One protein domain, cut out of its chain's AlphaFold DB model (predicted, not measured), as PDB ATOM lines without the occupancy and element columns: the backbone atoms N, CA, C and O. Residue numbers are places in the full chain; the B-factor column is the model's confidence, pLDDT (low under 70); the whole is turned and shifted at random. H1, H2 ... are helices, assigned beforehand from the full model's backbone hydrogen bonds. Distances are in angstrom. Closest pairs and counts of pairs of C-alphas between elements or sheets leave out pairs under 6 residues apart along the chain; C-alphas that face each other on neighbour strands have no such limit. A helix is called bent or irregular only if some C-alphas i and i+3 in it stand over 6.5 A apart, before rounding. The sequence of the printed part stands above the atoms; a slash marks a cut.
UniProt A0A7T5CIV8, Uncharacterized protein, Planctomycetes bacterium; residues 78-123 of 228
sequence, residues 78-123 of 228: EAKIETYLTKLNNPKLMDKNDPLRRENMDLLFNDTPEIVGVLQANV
ATOM      1  N   GLU A  78     246.555 233.013 200.508       83.75
ATOM      2  CA  GLU A  78     247.400 231.868 200.877       83.75
ATOM      3  C   GLU A  78     246.938 231.225 202.191       83.75
ATOM      4  O   GLU A  78     246.660 230.025 202.226       83.75
ATOM      5  N   ALA A  79     246.701 232.032 203.229       86.75
ATOM      6  CA  ALA A  79     246.185 231.546 204.507       86.75
ATOM      7  C   ALA A  79     244.814 230.859 204.359       86.75
ATOM      8  O   ALA A  79     244.553 229.819 204.967       86.75
ATOM      9  N   LYS A  80     243.922 231.392 203.509       87.31
ATOM     10  CA  LYS A  80     242.637 230.734 203.228       87.31
ATOM     11  C   LYS A  80     242.837 229.380 202.552       87.31
ATOM     12  O   LYS A  80     242.196 228.415 202.963       87.31
ATOM     13  N   ILE A  81     243.726 229.271 201.568       85.69
ATOM     14  CA  ILE A  81     244.007 228.001 200.879       85.69
ATOM     15  C   ILE A  81     244.525 226.953 201.873       85.69
ATOM     16  O   ILE A  81     244.016 225.830 201.893       85.69
ATOM     17  N   GLU A  82     245.455 227.326 202.753       90.75
ATOM     18  CA  GLU A  82     245.966 226.428 203.796       90.75
ATOM     19  C   GLU A  82     244.867 225.962 204.757       90.75
ATOM     20  O   GLU A  82     244.790 224.772 205.087       90.75
ATOM     21  N   THR A  83     243.959 226.858 205.162       88.50
ATOM     22  CA  THR A  83     242.822 226.462 206.008       88.50
ATOM     23  C   THR A  83     241.891 225.473 205.302       88.50
ATOM     24  O   THR A  83     241.459 224.504 205.929       88.50
ATOM     25  N   TYR A  84     241.622 225.643 204.001       86.44
ATOM     26  CA  TYR A  84     240.808 224.692 203.238       86.44
ATOM     27  C   TYR A  84     241.490 223.331 203.086       86.44
ATOM     28  O   TYR A  84     240.842 222.309 203.312       86.44
ATOM     29  N   LEU A  85     242.790 223.292 202.783       88.06
ATOM     30  CA  LEU A  85     243.545 222.037 202.695       88.06
ATOM     31  C   LEU A  85     243.582 221.297 204.038       88.06
ATOM     32  O   LEU A  85     243.383 220.083 204.094       88.06
ATOM     33  N   THR A  86     243.760 222.037 205.132       90.56
ATOM     34  CA  THR A  86     243.778 221.471 206.486       90.56
ATOM     35  C   THR A  86     242.419 220.891 206.870       90.56
ATOM     36  O   THR A  86     242.358 219.794 207.432       90.56
ATOM     37  N   LYS A  87     241.323 221.585 206.527       86.62
ATOM     38  CA  LYS A  87     239.956 221.075 206.704       86.62
ATOM     39  C   LYS A  87     239.718 219.811 205.881       86.62
ATOM     40  O   LYS A  87     239.156 218.856 206.408       86.62
ATOM     41  N   LEU A  88     240.179 219.773 204.628       84.94
ATOM     42  CA  LEU A  88     239.985 218.630 203.728       84.94
ATOM     43  C   LEU A  88     240.712 217.365 204.218       84.94
ATOM     44  O   LEU A  88     240.185 216.262 204.090       84.94
ATOM     45  N   ASN A  89     241.892 217.528 204.825       91.44
ATOM     46  CA  ASN A  89     242.657 216.421 205.403       91.44
ATOM     47  C   ASN A  89     242.107 215.957 206.771       91.44
ATOM     48  O   ASN A  89     242.276 214.803 207.157       91.44
ATOM     49  N   ASN A  90     241.421 216.840 207.507       90.25
ATOM     50  CA  ASN A  90     240.882 216.561 208.839       90.25
ATOM     51  C   ASN A  90     239.358 216.767 208.891       90.25
ATOM     52  O   ASN A  90     238.892 217.794 209.393       90.25
ATOM     53  N   PRO A  91     238.550 215.765 208.496       83.88
ATOM     54  CA  PRO A  91     237.089 215.885 208.448       83.88
ATOM     55  C   PRO A  91     236.438 216.147 209.817       83.88
ATOM     56  O   PRO A  91     235.278 216.541 209.883       83.88
ATOM     57  N   LYS A  92     237.173 215.955 210.921       89.31
ATOM     58  CA  LYS A  92     236.721 216.278 212.285       89.31
ATOM     59  C   LYS A  92     236.717 217.782 212.595       89.31
ATOM     60  O   LYS A  92     236.077 218.180 213.559       89.31
ATOM     61  N   LEU A  93     237.445 218.591 211.819       87.62
ATOM     62  CA  LEU A  93     237.515 220.051 211.971       87.62
ATOM     63  C   LEU A  93     236.465 220.787 211.120       87.62
ATOM     64  O   LEU A  93     236.384 222.013 211.174       87.62
ATOM     65  N   MET A  94     235.688 220.059 210.315       88.69
ATOM     66  CA  MET A  94     234.606 220.622 209.513       88.69
ATOM     67  C   MET A  94     233.352 220.794 210.372       88.69
ATOM     68  O   MET A  94     232.926 219.865 211.060       88.69
ATOM     69  N   ASP A  95     232.755 221.981 210.315       91.94
ATOM     70  CA  ASP A  95     231.468 222.244 210.956       91.94
ATOM     71  C   ASP A  95     230.368 221.403 210.290       91.94
ATOM     72  O   ASP A  95     230.452 221.082 209.105       91.94
ATOM     73  N   LYS A  96     229.308 221.052 211.023       89.00
ATOM     74  CA  LYS A  96     228.209 220.213 210.520       89.00
ATOM     75  C   LYS A  96     227.550 220.784 209.263       89.00
ATOM     76  O   LYS A  96     227.093 220.001 208.435       89.00
ATOM     77  N   ASN A  97     227.571 222.108 209.114       87.75
ATOM     78  CA  ASN A  97     227.014 222.848 207.983       87.75
ATOM     79  C   ASN A  97     228.044 223.162 206.878       87.75
ATOM     80  O   ASN A  97     227.737 223.924 205.964       87.75
ATOM     81  N   ASP A  98     229.271 222.630 206.953       86.56
ATOM     82  CA  ASP A  98     230.303 222.877 205.942       86.56
ATOM     83  C   ASP A  98     229.945 222.126 204.635       86.56
ATOM     84  O   ASP A  98     229.751 220.900 204.658       86.56
ATOM     85  N   PRO A  99     229.833 222.820 203.483       83.69
ATOM     86  CA  PRO A  99     229.447 222.206 202.210       83.69
ATOM     87  C   PRO A  99     230.447 221.152 201.714       83.69
ATOM     88  O   PRO A  99     230.100 220.342 200.862       83.69
ATOM     89  N   LEU A 100     231.669 221.127 202.258       84.88
ATOM     90  CA  LEU A 100     232.711 220.169 201.880       84.88
ATOM     91  C   LEU A 100     232.662 218.850 202.669       84.88
ATOM     92  O   LEU A 100     233.505 217.975 202.455       84.88
ATOM     93  N   ARG A 101     231.703 218.671 203.588       88.50
ATOM     94  CA  ARG A 101     231.537 217.387 204.289       88.50
ATOM     95  C   ARG A 101     231.128 216.287 203.314       88.50
ATOM     96  O   ARG A 101     230.335 216.512 202.406       88.50
ATOM     97  N   ARG A 102     231.618 215.067 203.563       85.31
ATOM     98  CA  ARG A 102     231.317 213.876 202.746       85.31
ATOM     99  C   ARG A 102     229.822 213.659 202.540       85.31
ATOM    100  O   ARG A 102     229.414 213.447 201.418       85.31
ATOM    101  N   GLU A 103     229.018 213.827 203.586       88.31
ATOM    102  CA  GLU A 103     227.554 213.712 203.514       88.31
ATOM    103  C   GLU A 103     226.937 214.680 202.488       88.31
ATOM    104  O   GLU A 103     226.063 214.295 201.719       88.31
ATOM    105  N   ASN A 104     227.423 215.924 202.439       85.25
ATOM    106  CA  ASN A 104     226.953 216.938 201.492       85.25
ATOM    107  C   ASN A 104     227.509 216.694 200.083       85.25
ATOM    108  O   ASN A 104     226.814 216.933 199.099       85.25
ATOM    109  N   MET A 105     228.738 216.182 199.976       81.75
ATOM    110  CA  MET A 105     229.299 215.757 198.696       81.75
ATOM    111  C   MET A 105     228.542 214.562 198.112       81.75
ATOM    112  O   MET A 105     228.241 214.566 196.926       81.75
ATOM    113  N   ASP A 106     228.187 213.572 198.927       85.69
ATOM    114  CA  ASP A 106     227.423 212.403 198.490       85.69
ATOM    115  C   ASP A 106     226.041 212.821 197.963       85.69
ATOM    116  O   ASP A 106     225.580 212.283 196.960       85.69
ATOM    117  N   LEU A 107     225.416 213.850 198.557       85.31
ATOM    118  CA  LEU A 107     224.189 214.455 198.023       85.31
ATOM    119  C   LEU A 107     224.399 215.110 196.650       85.31
ATOM    120  O   LEU A 107     223.550 214.951 195.782       85.31
ATOM    121  N   LEU A 108     225.528 215.793 196.428       80.44
ATOM    122  CA  LEU A 108     225.869 216.349 195.110       80.44
ATOM    123  C   LEU A 108     226.150 215.251 194.076       80.44
ATOM    124  O   LEU A 108     225.870 215.431 192.892       80.44
ATOM    125  N   PHE A 109     226.704 214.116 194.506       83.31
ATOM    126  CA  PHE A 109     227.017 213.006 193.612       83.31
ATOM    127  C   PHE A 109     225.838 212.063 193.361       83.31
ATOM    128  O   PHE A 109     225.869 211.347 192.360       83.31
ATOM    129  N   ASN A 110     224.793 212.085 194.187       87.88
ATOM    130  CA  ASN A 110     223.599 211.259 193.987       87.88
ATOM    131  C   ASN A 110     222.837 211.584 192.696       87.88
ATOM    132  O   ASN A 110     222.200 210.687 192.151       87.88
ATOM    133  N   ASP A 111     222.972 212.800 192.162       82.56
ATOM    134  CA  ASP A 111     222.370 213.192 190.878       82.56
ATOM    135  C   ASP A 111     223.249 212.791 189.675       82.56
ATOM    136  O   ASP A 111     222.815 212.799 188.520       82.56
ATOM    137  N   THR A 112     224.501 212.383 189.917       82.75
ATOM    138  CA  THR A 112     225.447 211.986 188.859       82.75
ATOM    139  C   THR A 112     224.947 210.820 187.997       82.75
ATOM    140  O   THR A 112     225.097 210.910 186.780       82.75
ATOM    141  N   PRO A 113     224.354 209.732 188.535       84.56
ATOM    142  CA  PRO A 113     223.855 208.620 187.725       84.56
ATOM    143  C   PRO A 113     222.729 209.047 186.780       84.56
ATOM    144  O   PRO A 113     222.673 208.573 185.646       84.56
ATOM    145  N   GLU A 114     221.862 209.959 187.225       85.56
ATOM    146  CA  GLU A 114     220.775 210.501 186.410       85.56
ATOM    147  C   GLU A 114     221.331 211.378 185.285       85.56
ATOM    148  O   GLU A 114     221.000 211.166 184.120       85.56
ATOM    149  N   ILE A 115     222.260 212.286 185.602       79.06
ATOM    150  CA  ILE A 115     222.927 213.133 184.604       79.06
ATOM    151  C   ILE A 115     223.702 212.277 183.593       79.06
ATOM    152  O   ILE A 115     223.611 212.509 182.388       79.06
ATOM    153  N   VAL A 116     224.431 211.257 184.052       84.38
ATOM    154  CA  VAL A 116     225.148 210.320 183.176       84.38
ATOM    155  C   VAL A 116     224.169 209.537 182.299       84.38
ATOM    156  O   VAL A 116     224.444 209.357 181.115       84.38
ATOM    157  N   GLY A 117     223.013 209.132 182.830       86.31
ATOM    158  CA  GLY A 117     221.953 208.474 182.066       86.31
ATOM    159  C   GLY A 117     221.341 209.376 180.989       86.31
ATOM    160  O   GLY A 117     221.206 208.956 179.840       86.31
ATOM    161  N   VAL A 118     221.040 210.634 181.323       81.50
ATOM    162  CA  VAL A 118     220.532 211.648 180.379       81.50
ATOM    163  C   VAL A 118     221.555 211.924 179.280       81.50
ATOM    164  O   VAL A 118     221.193 212.006 178.106       81.50
ATOM    165  N   LEU A 119     222.837 212.026 179.641       78.50
ATOM    166  CA  LEU A 119     223.914 212.198 178.674       78.50
ATOM    167  C   LEU A 119     224.008 210.978 177.757       78.50
ATOM    168  O   LEU A 119     223.970 211.160 176.545       78.50
ATOM    169  N   GLN A 120     224.037 209.753 178.295       81.62
ATOM    170  CA  GLN A 120     224.083 208.512 177.507       81.62
ATOM    171  C   GLN A 120     222.888 208.356 176.557       81.62
ATOM    172  O   GLN A 120     223.064 207.882 175.436       81.62
ATOM    173  N   ALA A 121     221.695 208.795 176.964       81.62
ATOM    174  CA  ALA A 121     220.493 208.740 176.136       81.62
ATOM    175  C   ALA A 121     220.512 209.721 174.947       81.62
ATOM    176  O   ALA A 121     219.787 209.505 173.979       81.62
ATOM    177  N   ASN A 122     221.328 210.784 174.997       68.44
ATOM    178  CA  ASN A 122     221.261 211.905 174.049       68.44
ATOM    179  C   ASN A 122     222.537 212.111 173.203       68.44
ATOM    180  O   ASN A 122     222.596 213.034 172.392       68.44
ATOM    181  N   VAL A 123     223.562 211.257 173.339       60.94
ATOM    182  CA  VAL A 123     224.846 211.428 172.613       60.94
ATOM    183  C   VAL A 123     224.711 211.221 171.097       60.94
ATOM    184  O   VAL A 123     225.491 211.769 170.324       60.94
TER     185      VAL A 123
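What this domain is: This is residues 78 to 123 of the 228 residues of an uncharacterized protein of Planctomycetes bacterium (UniProt A0A7T5CIV8). Three helices are strung out in an open, bent line with no shared core: H1 makes one end, the loop of residues 90 to 101 makes the corner, and H2 and H3 follow nearly end to end as an arm. The printed part has 46 residues with three named helices, in the order H1, H2, H3, and no named strand; its class is all helix. It is extended, with a radius of gyration of the C-alphas of 15.3 A, and spans 44 by 23 by 14 A.

Where its parts are: H1, the longest helix, covers residues 78 to 89 and measures 16.8 A from C-alpha 78 at (247.400, 231.868, 200.877) to C-alpha 89. H2 covers residues 102 to 109, 10.1 A. H3 covers residues 112 to 122, 15.4 A, ending at C-alpha 122 at (221.261, 211.905, 174.049).

How they stand to each other: H1 is apart from H2 and from H3. H2 and H3 meet only through their link. In H1, H2 and H3 every O i to N i+4 pair is within hydrogen-bond range.

The domain as a whole: The two C-alphas farthest apart, of Ala 79 and Ala 121, are 44.6 A apart. The printed part has no cut. The link H1 to H2 is long, 12 residues; H2 to H3 is tight, 2 residues. Residues 78 to 83 and 109 to 123 stand free. Mean pLDDT of the printed part is 84.9, and residues 122 to 123 are under 70.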